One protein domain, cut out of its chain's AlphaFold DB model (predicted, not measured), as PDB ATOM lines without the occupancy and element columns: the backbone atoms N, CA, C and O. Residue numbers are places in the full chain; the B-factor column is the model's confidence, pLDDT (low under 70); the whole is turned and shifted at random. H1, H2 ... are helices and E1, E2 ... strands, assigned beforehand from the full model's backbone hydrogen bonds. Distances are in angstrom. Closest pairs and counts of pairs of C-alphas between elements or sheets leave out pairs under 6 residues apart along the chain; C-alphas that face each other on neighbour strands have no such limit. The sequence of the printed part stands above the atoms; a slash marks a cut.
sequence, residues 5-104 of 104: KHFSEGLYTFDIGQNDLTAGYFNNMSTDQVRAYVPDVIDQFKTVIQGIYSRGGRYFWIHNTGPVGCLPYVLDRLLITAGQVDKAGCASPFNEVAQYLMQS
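Overview. This is residues 5 to 104 of the 104 residues of the protein "Putative ovule protein" of Solanum chacoense (UniProt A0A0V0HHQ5). The model is a long, loose rod: towards one end the long helix H3 runs near a narrow ribbon of two parallel strands, E1 and E2, and towards the other the short helices H1, H2 and H5 cluster. H4 lies near H1, and the loop of residues 78 to 91 reaches the far tip at Ala 82. The printed part has 100 residues, with five named helices and two named strands in the order E1 H1 H2 H3 E2 H4 H5; the class is mostly helix. The radius of gyration of the C-alphas is 16.0 A, and the spans are 54 by 24 by 21 A.

Along the chain. E1, residues 11 to 15, begins at C-alpha 11 (-54.326, 0.201, 44.376) and is 13.1 A long; E2, residues 59 to 63, is 13.3 A. H3, residues 38 to 54, is 24.4 A. H1 is residues 18 to 26, H2 31 to 36 and H4 72 to 77. H5, residues 92 to 103, is 16.4 A and ends at C-alpha 103 (-33.441, 6.684, 36.928).

Arrangement. E1 and E2 are parallel at 18 degrees, with N 14 and O 61 2.8 A apart, within hydrogen-bond range. E1, H1 H2 H3, E2 form a strand-helix-strand unit, two parallel neighbour strands with helices between. H3 and E2 are near each other, with 5 pairs of C-alphas within 10 A. H1 touches H2, closest at the C-alphas of Gly 24 and Val 34, 5.7 A. H2 touches H5, closest at the C-alphas of Arg 35 and Val 97, 5.9 A. H4 and H5 are apart. In the five helices each O i to N i+4 pair is within hydrogen-bond range.

Size, cuts and confidence. The C-alphas farthest apart, of Lys 5 and Ala 82, are 54.6 A apart. The printed part has no cut. The link from H4 to H5 is long, 14 residues. No printed residue is under 70 in pLDDT.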
ATOM      1  N   LYS A   5     -66.695   5.732  42.854       82.19
ATOM      2  CA  LYS A   5     -66.208   5.730  44.245       82.19
ATOM      3  C   LYS A   5     -65.086   4.723  44.536       82.19
ATOM      4  O   LYS A   5     -64.300   4.936  45.446       82.19
ATOM      5  N   HIS A   6     -65.008   3.632  43.777       87.94
ATOM      6  CA  HIS A   6     -63.973   2.618  43.970       87.94
ATOM      7  C   HIS A   6     -62.655   3.005  43.301       87.94
ATOM      8  O   HIS A   6     -61.624   2.421  43.623       87.94
ATOM      9  N   PHE A   7     -62.646   4.005  42.410       88.75
ATOM     10  CA  PHE A   7     -61.400   4.456  41.797       88.75
ATOM     11  C   PHE A   7     -60.449   5.058  42.834       88.75
ATOM     12  O   PHE A   7     -59.249   4.807  42.750       88.75
ATOM     13  N   SER A   8     -60.965   5.778  43.833       92.44
ATOM     14  CA  SER A   8     -60.156   6.352  44.918       92.44
ATOM     15  C   SER A   8     -59.657   5.342  45.942       92.44
ATOM     16  O   SER A   8     -58.723   5.649  46.672       92.44
ATOM     17  N   GLU A   9     -60.255   4.154  45.994       93.88
ATOM     18  CA  GLU A   9     -59.904   3.087  46.941       93.88
ATOM     19  C   GLU A   9     -58.955   2.049  46.319       93.88
ATOM     20  O   GLU A   9     -58.332   1.267  47.031       93.88
ATOM     21  N   GLY A  10     -58.850   2.026  44.987       93.81
ATOM     22  CA  GLY A  10     -58.025   1.069  44.260       93.81
ATOM     23  C   GLY A  10     -56.526   1.322  44.423       93.81
ATOM     24  O   GLY A  10     -56.065   2.462  44.339       93.81
ATOM     25  N   LEU A  11     -55.770   0.231  44.585       95.62
ATOM     26  CA  LEU A  11     -54.326   0.201  44.376       95.62
ATOM     27  C   LEU A  11     -54.044  -0.144  42.911       95.62
ATOM     28  O   LEU A  11     -54.381  -1.234  42.450       95.62
ATOM     29  N   TYR A  12     -53.414   0.778  42.190       95.88
ATOM     30  CA  TYR A  12     -53.042   0.603  40.791       95.88
ATOM     31  C   TYR A  12     -51.580   0.174  40.715       95.88
ATOM     32  O   TYR A  12     -50.672   0.976  40.944       95.88
ATOM     33  N   THR A  13     -51.359  -1.106  40.435       96.19
ATOM     34  CA  THR A  13     -50.028  -1.703  40.294       96.19
ATOM     35  C   THR A  13     -49.582  -1.663  38.838       96.19
ATOM     36  O   THR A  13     -50.297  -2.152  37.963       96.19
ATOM     37  N   PHE A  14     -48.391  -1.133  38.596       94.62
ATOM     38  CA  PHE A  14     -47.750  -1.085  37.289       94.62
ATOM     39  C   PHE A  14     -46.460  -1.885  37.319       94.62
ATOM     40  O   PHE A  14     -45.691  -1.761  38.266       94.62
ATOM     41  N   ASP A  15     -46.238  -2.662  36.271       93.50
ATOM     42  CA  ASP A  15     -44.951  -3.251  35.919       93.50
ATOM     43  C   ASP A  15     -44.618  -2.742  34.515       93.50
ATOM     44  O   ASP A  15     -45.427  -2.913  33.597       93.50
ATOM     45  N   ILE A  16     -43.519  -1.999  34.377       93.56
ATOM     46  CA  ILE A  16     -43.241  -1.185  33.185       93.56
ATOM     47  C   ILE A  16     -41.823  -1.377  32.661       93.56
ATOM     48  O   ILE A  16     -40.904  -1.706  33.413       93.56
ATOM     49  N   GLY A  17     -41.647  -1.113  31.365       93.62
ATOM     50  CA  GLY A  17     -40.358  -0.951  30.697       93.62
ATOM     51  C   GLY A  17     -39.719  -2.247  30.194       93.62
ATOM     52  O   GLY A  17     -39.062  -2.226  29.156       93.62
ATOM     53  N   GLN A  18     -39.933  -3.401  30.838       94.19
ATOM     54  CA  GLN A  18     -39.242  -4.636  30.437       94.19
ATOM     55  C   GLN A  18     -39.579  -5.058  28.998       94.19
ATOM     56  O   GLN A  18     -38.684  -5.410  28.222       94.19
ATOM     57  N   ASN A  19     -40.861  -5.011  28.628       94.75
ATOM     58  CA  ASN A  19     -41.298  -5.333  27.269       94.75
ATOM     59  C   ASN A  19     -40.861  -4.264  26.272       94.75
ATOM     60  O   ASN A  19     -40.450  -4.623  25.176       94.75
ATOM     61  N   ASP A  20     -40.899  -2.987  26.653       95.06
ATOM     62  CA  ASP A  20     -40.462  -1.876  25.811       95.06
ATOM     63  C   ASP A  20     -38.997  -2.071  25.399       95.06
ATOM     64  O   ASP A  20     -38.704  -2.185  24.209       95.06
ATOM     65  N   LEU A  21     -38.098  -2.255  26.376       96.06
ATOM     66  CA  LEU A  21     -36.669  -2.465  26.130       96.06
ATOM     67  C   LEU A  21     -36.403  -3.740  25.320       96.06
ATOM     68  O   LEU A  21     -35.676  -3.718  24.323       96.06
ATOM     69  N   THR A  22     -36.987  -4.870  25.737       95.31
ATOM     70  CA  THR A  22     -36.729  -6.161  25.079       95.31
ATOM     71  C   THR A  22     -37.314  -6.231  23.675       95.31
ATOM     72  O   THR A  22     -36.669  -6.805  22.799       95.31
ATOM     73  N   ALA A  23     -38.450  -5.581  23.409       95.50
ATOM     74  CA  ALA A  23     -38.983  -5.448  22.060       95.50
ATOM     75  C   ALA A  23     -38.000  -4.716  21.140       95.50
ATOM     76  O   ALA A  23     -37.787  -5.172  20.018       95.50
ATOM     77  N   GLY A  24     -37.351  -3.639  21.596       96.00
ATOM     78  CA  GLY A  24     -36.326  -2.968  20.794       96.00
ATOM     79  C   GLY A  24     -35.176  -3.901  20.419       96.00
ATOM     80  O   GLY A  24     -34.824  -4.021  19.245       96.00
ATOM     81  N   TYR A  25     -34.644  -4.641  21.393       96.25
ATOM     82  CA  TYR A  25     -33.561  -5.592  21.135       96.25
ATOM     83  C   TYR A  25     -33.968  -6.731  20.192       96.25
ATOM     84  O   TYR A  25     -33.208  -7.081  19.290       96.25
ATOM     85  N   PHE A  26     -35.182  -7.271  20.333       96.00
ATOM     86  CA  PHE A  26     -35.706  -8.295  19.422       96.00
ATOM     87  C   PHE A  26     -35.996  -7.780  18.009       96.00
ATOM     88  O   PHE A  26     -36.070  -8.575  17.076       96.00
ATOM     89  N   ASN A  27     -36.097  -6.463  17.835       96.00
ATOM     90  CA  ASN A  27     -36.152  -5.802  16.533       96.00
ATOM     91  C   ASN A  27     -34.759  -5.387  16.015       96.00
ATOM     92  O   ASN A  27     -34.659  -4.527  15.143       96.00
ATOM     93  N   ASN A  28     -33.683  -5.998  16.527       94.69
ATOM     94  CA  ASN A  28     -32.290  -5.728  16.156       94.69
ATOM     95  C   ASN A  28     -31.832  -4.279  16.404       94.69
ATOM     96  O   ASN A  28     -30.911  -3.799  15.738       94.69
ATOM     97  N   MET A  29     -32.449  -3.569  17.353       96.75
ATOM     98  CA  MET A  29     -31.973  -2.247  17.757       96.75
ATOM     99  C   MET A  29     -30.704  -2.363  18.607       96.75
ATOM    100  O   MET A  29     -30.567  -3.267  19.434       96.75
ATOM    101  N   SER A  30     -29.779  -1.418  18.437       96.31
ATOM    102  CA  SER A  30     -28.613  -1.284  19.311       96.31
ATOM    103  C   SER A  30     -29.010  -0.781  20.703       96.31
ATOM    104  O   SER A  30     -30.065  -0.175  20.889       96.31
ATOM    105  N   THR A  31     -28.132  -0.963  21.692       96.69
ATOM    106  CA  THR A  31     -28.320  -0.419  23.047       96.69
ATOM    107  C   THR A  31     -28.560   1.090  23.050       96.69
ATOM    108  O   THR A  31     -29.412   1.557  23.803       96.69
ATOM    109  N   ASP A  32     -27.884   1.843  22.182       97.75
ATOM    110  CA  ASP A  32     -28.083   3.291  22.066       97.75
ATOM    111  C   ASP A  32     -29.450   3.634  21.475       97.75
ATOM    112  O   ASP A  32     -30.120   4.545  21.957       97.75
ATOM    113  N   GLN A  33     -29.902   2.879  20.469       98.12
ATOM    114  CA  GLN A  33     -31.235   3.055  19.895       98.12
ATOM    115  C   GLN A  33     -32.331   2.719  20.908       98.12
ATOM    116  O   GLN A  33     -33.325   3.433  20.979       98.12
ATOM    117  N   VAL A  34     -32.142   1.666  21.711       97.62
ATOM    118  CA  VAL A  34     -33.067   1.323  22.796       97.62
ATOM    119  C   VAL A  34     -33.087   2.406  23.870       97.62
ATOM    120  O   VAL A  34     -34.152   2.855  24.286       97.62
ATOM    121  N   ARG A  35     -31.912   2.886  24.282       97.50
ATOM    122  CA  ARG A  35     -31.782   3.979  25.250       97.50
ATOM    123  C   ARG A  35     -32.461   5.263  24.761       97.50
ATOM    124  O   ARG A  35     -33.058   5.969  25.568       97.50
ATOM    125  N   ALA A  36     -32.384   5.556  23.464       97.69
ATOM    126  CA  ALA A  36     -32.889   6.797  22.887       97.69
ATOM    127  C   ALA A  36     -34.410   6.975  23.012       97.69
ATOM    128  O   ALA A  36     -34.850   8.115  23.127       97.69
ATOM    129  N   TYR A  37     -35.202   5.896  23.026       94.69
ATOM    130  CA  TYR A  37     -36.663   5.993  23.172       94.69
ATOM    131  C   TYR A  37     -37.159   5.812  24.618       94.69
ATOM    132  O   TYR A  37     -38.362   5.880  24.865       94.69
ATOM    133  N   VAL A  38     -36.268   5.615  25.599       96.44
ATOM    134  CA  VAL A  38     -36.657   5.547  27.022       96.44
ATOM    135  C   VAL A  38     -37.434   6.793  27.477       96.44
ATOM    136  O   VAL A  38     -38.457   6.611  28.138       96.44
ATOM    137  N   PRO A  39     -37.046   8.036  27.112       96.88
ATOM    138  CA  PRO A  39     -37.846   9.215  27.444       96.88
ATOM    139  C   PRO A  39     -39.297   9.124  26.946       96.88
ATOM    140  O   PRO A  39     -40.217   9.442  27.697       96.88
ATOM    141  N   ASP A  40     -39.513   8.598  25.736       96.38
ATOM    142  CA  ASP A  40     -40.855   8.437  25.166       96.38
ATOM    143  C   ASP A  40     -41.690   7.413  25.956       96.38
ATOM    144  O   ASP A  40     -42.875   7.640  26.207       96.38
ATOM    145  N   VAL A  41     -41.079   6.306  26.400       95.00
ATOM    146  CA  VAL A  41     -41.733   5.295  27.259       95.00
ATOM    147  C   VAL A  41     -42.158   5.917  28.592       95.00
ATOM    148  O   VAL A  41     -43.290   5.722  29.046       95.00
ATOM    149  N   ILE A  42     -41.279   6.712  29.205       95.75
ATOM    150  CA  ILE A  42     -41.562   7.402  30.467       95.75
ATOM    151  C   ILE A  42     -42.694   8.426  30.298       95.75
ATOM    152  O   ILE A  42     -43.581   8.511  31.152       95.75
ATOM    153  N   ASP A  43     -42.728   9.177  29.199       97.00
ATOM    154  CA  ASP A  43     -43.780  10.168  28.955       97.00
ATOM    155  C   ASP A  43     -45.146   9.528  28.658       97.00
ATOM    156  O   ASP A  43     -46.185  10.005  29.142       97.00
ATOM    157  N   GLN A  44     -45.168   8.388  27.962       95.75
ATOM    158  CA  GLN A  44     -46.380   7.576  27.815       95.75
ATOM    159  C   GLN A  44     -46.880   7.075  29.174       95.75
ATOM    160  O   GLN A  44     -48.069   7.197  29.488       95.75
ATOM    161  N   PHE A  45     -45.976   6.582  30.022       95.38
ATOM    162  CA  PHE A  45     -46.327   6.130  31.363       95.38
ATOM    163  C   PHE A  45     -46.893   7.267  32.233       95.38
ATOM    164  O   PHE A  45     -47.953   7.106  32.848       95.38
ATOM    165  N   LYS A  46     -46.267   8.453  32.223       96.19
ATOM    166  CA  LYS A  46     -46.789   9.650  32.910       96.19
ATOM    167  C   LYS A  46     -48.206   9.988  32.455       96.19
ATOM    168  O   LYS A  46     -49.061  10.278  33.295       96.19
ATOM    169  N   THR A  47     -48.474   9.907  31.153       97.94
ATOM    170  CA  THR A  47     -49.805  10.166  30.583       97.94
ATOM    171  C   THR A  47     -50.854   9.200  31.145       97.94
ATOM    172  O   THR A  47     -51.949   9.622  31.529       97.94
ATOM    173  N   VAL A  48     -50.518   7.912  31.277       96.44
ATOM    174  CA  VAL A  48     -51.409   6.899  31.874       96.44
ATOM    175  C   VAL A  48     -51.686   7.196  33.350       96.44
ATOM    176  O   VAL A  48     -52.847   7.180  33.773       96.44
ATOM    177  N   ILE A  49     -50.649   7.519  34.129       96.88
ATOM    178  CA  ILE A  49     -50.788   7.863  35.551       96.88
ATOM    179  C   ILE A  49     -51.674   9.099  35.733       96.88
ATOM    180  O   ILE A  49     -52.607   9.073  36.538       96.88
ATOM    181  N   GLN A  50     -51.448  10.154  34.948       97.69
ATOM    182  CA  GLN A  50     -52.281  11.361  34.961       97.69
ATOM    183  C   GLN A  50     -53.738  11.046  34.600       97.69
ATOM    184  O   GLN A  50     -54.662  11.545  35.250       97.69
ATOM    185  N   GLY A  51     -53.960  10.164  33.622       96.56
ATOM    186  CA  GLY A  51     -55.286   9.683  33.249       96.56
ATOM    187  C   GLY A  51     -56.018   9.008  34.411       96.56
ATOM    188  O   GLY A  51     -57.168   9.345  34.699       96.56
ATOM    189  N   ILE A  52     -55.359   8.100  35.129       95.12
ATOM    190  CA  ILE A  52     -55.953   7.404  36.283       95.12
ATOM    191  C   ILE A  52     -56.180   8.363  37.449       95.12
ATOM    192  O   ILE A  52     -57.241   8.337  38.079       95.12
ATOM    193  N   TYR A  53     -55.229   9.260  37.692       95.94
ATOM    194  CA  TYR A  53     -55.354  10.282  38.719       95.94
ATOM    195  C   TYR A  53     -56.555  11.208  38.462       95.94
ATOM    196  O   TYR A  53     -57.341  11.473  39.379       95.94
ATOM    197  N   SER A  54     -56.770  11.633  37.211       95.62
ATOM    198  CA  SER A  54     -57.926  12.461  36.823       95.62
ATOM    199  C   SER A  54     -59.276  11.769  37.048       95.62
ATOM    200  O   SER A  54     -60.279  12.435  37.281       95.62
ATOM    201  N   ARG A  55     -59.297  10.428  37.059       93.19
ATOM    202  CA  ARG A  55     -60.487   9.596  37.310       93.19
ATOM    203  C   ARG A  55     -60.677   9.220  38.781       93.19
ATOM    204  O   ARG A  55     -61.532   8.402  39.099       93.19
ATOM    205  N   GLY A  56     -59.886   9.805  39.676       94.12
ATOM    206  CA  GLY A  56     -59.999   9.594  41.116       94.12
ATOM    207  C   GLY A  56     -59.014   8.585  41.695       94.12
ATOM    208  O   GLY A  56     -58.996   8.448  42.910       94.12
ATOM    209  N   GLY A  57     -58.163   7.932  40.894       95.19
ATOM    210  CA  GLY A  57     -57.119   7.037  41.403       95.19
ATOM    211  C   GLY A  57     -56.090   7.763  42.270       95.19
ATOM    212  O   GLY A  57     -55.663   8.869  41.933       95.19
ATOM    213  N   ARG A  58     -55.714   7.174  43.412       95.19
ATOM    214  CA  ARG A  58     -54.812   7.814  44.393       95.19
ATOM    215  C   ARG A  58     -53.628   6.953  44.817       95.19
ATOM    216  O   ARG A  58     -52.577   7.512  45.108       95.19
ATOM    217  N   TYR A  59     -53.778   5.632  44.838       96.69
ATOM    218  CA  TYR A  59     -52.743   4.727  45.326       96.69
ATOM    219  C   TYR A  59     -52.067   4.021  44.161       96.69
ATOM    220  O   TYR A  59     -52.697   3.242  43.452       96.69
ATOM    221  N   PHE A  60     -50.780   4.288  43.971       96.75
ATOM    222  CA  PHE A  60     -49.995   3.730  42.879       96.75
ATOM    223  C   PHE A  60     -48.843   2.916  43.450       96.75
ATOM    224  O   PHE A  60     -48.124   3.382  44.333       96.75
ATOM    225  N   TRP A  61     -48.660   1.713  42.923       96.44
ATOM    226  CA  TRP A  61     -47.460   0.917  43.126       96.44
ATOM    227  C   TRP A  61     -46.790   0.769  41.772       96.44
ATOM    228  O   TRP A  61     -47.372   0.198  40.856       96.44
ATOM    229  N   ILE A  62     -45.561   1.258  41.648       94.12
ATOM    230  CA  ILE A  62     -44.809   1.193  40.398       94.12
ATOM    231  C   ILE A  62     -43.633   0.247  40.616       94.12
ATOM    232  O   ILE A  62     -42.714   0.547  41.376       94.12
ATOM    233  N   HIS A  63     -43.707  -0.923  39.994       92.00
ATOM    234  CA  HIS A  63     -42.595  -1.840  39.836       92.00
ATOM    235  C   HIS A  63     -41.874  -1.476  38.542       92.00
ATOM    236  O   HIS A  63     -42.492  -1.372  37.483       92.00
ATOM    237  N   ASN A  64     -40.581  -1.204  38.655       88.06
ATOM    238  CA  ASN A  64     -39.773  -0.819  37.514       88.06
ATOM    239  C   ASN A  64     -39.024  -2.026  36.938       88.06
ATOM    240  O   ASN A  64     -38.945  -3.079  37.570       88.06
ATOM    241  N   THR A  65     -38.454  -1.853  35.752       91.81
ATOM    242  CA  THR A  65     -37.750  -2.900  35.018       91.81
ATOM    243  C   THR A  65     -36.565  -3.455  35.810       91.81
ATOM    244  O   THR A  65     -35.634  -2.729  36.156       91.81
ATOM    245  N   GLY A  66     -36.577  -4.767  36.052       91.31
ATOM    246  CA  GLY A  66     -35.450  -5.497  36.631       91.31
ATOM    247  C   GLY A  66     -34.252  -5.633  35.673       91.31
ATOM    248  O   GLY A  66     -34.265  -5.107  34.560       91.31
ATOM    249  N   PRO A  67     -33.189  -6.354  36.068       94.56
ATOM    250  CA  PRO A  67     -31.995  -6.521  35.242       94.56
ATOM    251  C   PRO A  67     -32.269  -7.440  34.037       94.56
ATOM    252  O   PRO A  67     -32.057  -8.652  34.090       94.56
ATOM    253  N   VAL A  68     -32.750  -6.862  32.931       95.94
ATOM    254  CA  VAL A  68     -33.176  -7.615  31.736       95.94
ATOM    255  C   VAL A  68     -32.051  -8.420  31.087       95.94
ATOM    256  O   VAL A  68     -32.303  -9.472  30.507       95.94
ATOM    257  N   GLY A  69     -30.798  -7.985  31.237       97.00
ATOM    258  CA  GLY A  69     -29.610  -8.705  30.784       97.00
ATOM    259  C   GLY A  69     -29.342 -10.007  31.540       97.00
ATOM    260  O   GLY A  69     -28.524 -10.799  31.088       97.00
ATOM    261  N   CYS A  70     -30.012 -10.244  32.671       97.31
ATOM    262  CA  CYS A  70     -29.938 -11.500  33.418       97.31
ATOM    263  C   CYS A  70     -31.028 -12.509  33.012       97.31
ATOM    264  O   CYS A  70     -31.056 -13.627  33.528       97.31
ATOM    265  N   LEU A  71     -31.969 -12.126  32.141       96.44
ATOM    266  CA  LEU A  71     -33.085 -12.992  31.779       96.44
ATOM    267  C   LEU A  71     -32.607 -14.101  30.828       96.44
ATOM    268  O   LEU A  71     -31.973 -13.794  29.816       96.44
ATOM    269  N   PRO A  72     -32.961 -15.381  31.071       96.12
ATOM    270  CA  PRO A  72     -32.501 -16.489  30.232       96.12
ATOM    271  C   PRO A  72     -32.812 -16.304  28.745       96.12
ATOM    272  O   PRO A  72     -31.982 -16.613  27.903       96.12
ATOM    273  N   TYR A  73     -33.978 -15.742  28.410       95.12
ATOM    274  CA  TYR A  73     -34.363 -15.524  27.015       95.12
ATOM    275  C   TYR A  73     -33.585 -14.387  26.337       95.12
ATOM    276  O   TYR A  73     -33.482 -14.383  25.116       95.12
ATOM    277  N   VAL A  74     -33.064 -13.420  27.099       96.44
ATOM    278  CA  VAL A  74     -32.169 -12.377  26.578       96.44
ATOM    279  C   VAL A  74     -30.807 -12.994  26.281       96.44
ATOM    280  O   VAL A  74     -30.286 -12.813  25.186       96.44
ATOM    281  N   LEU A  75     -30.285 -13.784  27.223       96.56
ATOM    282  CA  LEU A  75     -28.997 -14.468  27.098       96.56
ATOM    283  C   LEU A  75     -28.970 -15.512  25.968       96.56
ATOM    284  O   LEU A  75     -27.951 -15.662  25.306       96.56
ATOM    285  N   ASP A  76     -30.079 -16.220  25.755       95.94
ATOM    286  CA  ASP A  76     -30.203 -17.278  24.743       95.94
ATOM    287  C   ASP A  76     -30.452 -16.737  23.327       95.94
ATOM    288  O   ASP A  76     -29.941 -17.278  22.349       95.94
ATOM    289  N   ARG A  77     -31.251 -15.668  23.195       95.88
ATOM    290  CA  ARG A  77     -31.786 -15.245  21.888       95.88
ATOM    291  C   ARG A  77     -31.121 -14.017  21.289       95.88
ATOM    292  O   ARG A  77     -31.330 -13.752  20.106       95.88
ATOM    293  N   LEU A  78     -30.381 -13.242  22.078       95.69
ATOM    294  CA  LEU A  78     -29.696 -12.047  21.593       95.69
ATOM    295  C   LEU A  78     -28.203 -12.319  21.424       95.69
ATOM    296  O   LEU A  78     -27.596 -13.087  22.165       95.69
ATOM    297  N   LEU A  79     -27.598 -11.665  20.432       93.88
ATOM    298  CA  LEU A  79     -26.160 -11.765  20.203       93.88
ATOM    299  C   LEU A  79     -25.413 -10.991  21.291       93.88
ATOM    300  O   LEU A  79     -25.381  -9.761  21.285       93.88
ATOM    301  N   ILE A  80     -24.807 -11.731  22.216       95.50
ATOM    302  CA  ILE A  80     -24.043 -11.196  23.343       95.50
ATOM    303  C   ILE A  80     -22.613 -11.718  23.246       95.50
ATOM    304  O   ILE A  80     -22.362 -12.918  23.140       95.50
ATOM    305  N   THR A  81     -21.652 -10.804  23.269       95.88
ATOM    306  CA  THR A  81     -20.227 -11.143  23.270       95.88
ATOM    307  C   THR A  81     -19.751 -11.467  24.684       95.88
ATOM    308  O   THR A  81     -20.268 -10.931  25.662       95.88
ATOM    309  N   ALA A  82     -18.700 -12.281  24.806       95.12
ATOM    310  CA  ALA A  82     -18.112 -12.608  26.108       95.12
ATOM    311  C   ALA A  82     -17.681 -11.359  26.906       95.12
ATOM    312  O   ALA A  82     -17.769 -11.352  28.127       95.12
ATOM    313  N   GLY A  83     -17.264 -10.286  26.221       96.88
ATOM    314  CA  GLY A  83     -16.893  -9.019  26.862       96.88
ATOM    315  C   GLY A  83     -18.073  -8.212  27.416       96.88
ATOM    316  O   GLY A  83     -17.856  -7.282  28.185       96.88
ATOM    317  N   GLN A  84     -19.309  -8.550  27.041       97.12
ATOM    318  CA  GLN A  84     -20.528  -7.906  27.537       97.12
ATOM    319  C   GLN A  84     -21.131  -8.624  28.748       97.12
ATOM    320  O   GLN A  84     -22.081  -8.106  29.329       97.12
ATOM    321  N   VAL A  85     -20.614  -9.798  29.119       97.75
ATOM    322  CA  VAL A  85     -21.113 -10.577  30.254       97.75
ATOM    323  C   VAL A  85     -20.347 -10.184  31.518       97.75
ATOM    324  O   VAL A  85     -19.118 -10.239  31.553       97.75
ATOM    325  N   ASP A  86     -21.066  -9.766  32.557       97.31
ATOM    326  CA  ASP A  86     -20.479  -9.445  33.855       97.31
ATOM    327  C   ASP A  86     -20.115 -10.699  34.674       97.31
ATOM    328  O   ASP A  86     -20.334 -11.846  34.285       97.31
ATOM    329  N   LYS A  87     -19.555 -10.482  35.869       97.50
ATOM    330  CA  LYS A  87     -19.164 -11.564  36.788       97.50
ATOM    331  C   LYS A  87     -20.347 -12.376  37.327       97.50
ATOM    332  O   LYS A  87     -20.118 -13.457  37.862       97.50
ATOM    333  N   ALA A  88     -21.569 -11.854  37.236       96.50
ATOM    334  CA  ALA A  88     -22.791 -12.544  37.632       96.50
ATOM    335  C   ALA A  88     -23.410 -13.347  36.472       96.50
ATOM    336  O   ALA A  88     -24.383 -14.067  36.689       96.50
ATOM    337  N   GLY A  89     -22.838 -13.267  35.264       96.75
ATOM    338  CA  GLY A  89     -23.342 -13.956  34.079       96.75
ATOM    339  C   GLY A  89     -24.423 -13.178  33.326       96.75
ATOM    340  O   GLY A  89     -25.096 -13.758  32.477       96.75
ATOM    341  N   CYS A  90     -24.599 -11.887  33.612       98.12
ATOM    342  CA  CYS A  90     -25.601 -11.051  32.961       98.12
ATOM    343  C   CYS A  90     -24.996 -10.183  31.858       98.12
ATOM    344  O   CYS A  90     -23.854  -9.742  31.951       98.12
ATOM    345  N   ALA A  91     -25.783  -9.877  30.828       97.88
ATOM    346  CA  ALA A  91     -25.366  -8.983  29.759       97.88
ATOM    347  C   ALA A  91     -25.462  -7.505  30.203       97.88
ATOM    348  O   ALA A  91     -26.541  -6.902  30.195       97.88
ATOM    349  N   SER A  92     -24.326  -6.908  30.576       97.81
ATOM    350  CA  SER A  92     -24.225  -5.560  31.159       97.81
ATOM    351  C   SER A  92     -24.890  -4.458  30.332       97.81
ATOM    352  O   SER A  92     -25.648  -3.687  30.921       97.81
ATOM    353  N   PRO A  93     -24.724  -4.381  28.992       97.19
ATOM    354  CA  PRO A  93     -25.299  -3.279  28.214       97.19
ATOM    355  C   PRO A  93     -26.826  -3.191  28.313       97.19
ATOM    356  O   PRO A  93     -27.397  -2.106  28.249       97.19
ATOM    357  N   PHE A  94     -27.497  -4.330  28.488       97.31
ATOM    358  CA  PHE A  94     -28.949  -4.405  28.628       97.31
ATOM    359  C   PHE A  94     -29.381  -3.979  30.039       97.31
ATOM    360  O   PHE A  94     -30.347  -3.234  30.204       97.31
ATOM    361  N   ASN A  95     -28.619  -4.393  31.059       97.12
ATOM    362  CA  ASN A  95     -28.830  -3.976  32.446       97.12
ATOM    363  C   ASN A  95     -28.611  -2.472  32.644       97.12
ATOM    364  O   ASN A  95     -29.353  -1.847  33.393       97.12
ATOM    365  N   GLU A  96     -27.639  -1.874  31.956       97.06
ATOM    366  CA  GLU A  96     -27.395  -0.429  31.999       97.06
ATOM    367  C   GLU A  96     -28.582   0.375  31.459       97.06
ATOM    368  O   GLU A  96     -28.917   1.428  31.999       97.06
ATOM    369  N   VAL A  97     -29.257  -0.118  30.418       97.19
ATOM    370  CA  VAL A  97     -30.462   0.537  29.890       97.19
ATOM    371  C   VAL A  97     -31.656   0.349  30.824       97.19
ATOM    372  O   VAL A  97     -32.378   1.313  31.068       97.19
ATOM    373  N   ALA A  98     -31.832  -0.838  31.411       96.50
ATOM    374  CA  ALA A  98     -32.831  -1.038  32.463       96.50
ATOM    375  C   ALA A  98     -32.598  -0.084  33.648       96.50
ATOM    376  O   ALA A  98     -33.525   0.567  34.122       96.50
ATOM    377  N   GLN A  99     -31.344   0.082  34.076       95.69
ATOM    378  CA  GLN A  99     -30.968   1.043  35.114       95.69
ATOM    379  C   GLN A  99     -31.217   2.492  34.707       95.69
ATOM    380  O   GLN A  99     -31.620   3.285  35.556       95.69
ATOM    381  N   TYR A 100     -30.989   2.848  33.444       96.19
ATOM    382  CA  TYR A 100     -31.293   4.181  32.936       96.19
ATOM    383  C   TYR A 100     -32.796   4.474  32.983       96.19
ATOM    384  O   TYR A 100     -33.188   5.523  33.489       96.19
ATOM    385  N   LEU A 101     -33.636   3.525  32.558       93.44
ATOM    386  CA  LEU A 101     -35.093   3.632  32.678       93.44
ATOM    387  C   LEU A 101     -35.524   3.769  34.147       93.44
ATOM    388  O   LEU A 101     -36.421   4.548  34.451       93.44
ATOM    389  N   MET A 102     -34.837   3.096  35.078       88.31
ATOM    390  CA  MET A 102     -35.101   3.240  36.515       88.31
ATOM    391  C   MET A 102     -34.787   4.613  37.113       88.31
ATOM    392  O   MET A 102     -35.328   4.952  38.165       88.31
ATOM    393  N   GLN A 103     -33.909   5.375  36.469       87.25
ATOM    394  CA  GLN A 103     -33.441   6.684  36.928       87.25
ATOM    395  C   GLN A 103     -34.066   7.855  36.153       87.25
ATOM    396  O   GLN A 103     -33.767   9.005  36.475       87.25
ATOM    397  N   SER A 104     -34.877   7.565  35.131       82.06
ATOM    398  CA  SER A 104     -35.528   8.547  34.247       82.06
ATOM    399  C   SER A 104     -36.932   8.905  34.732       82.06
ATOM    400  O   SER A 104     -37.328  10.080  34.552       82.06
TER     401      SER A 104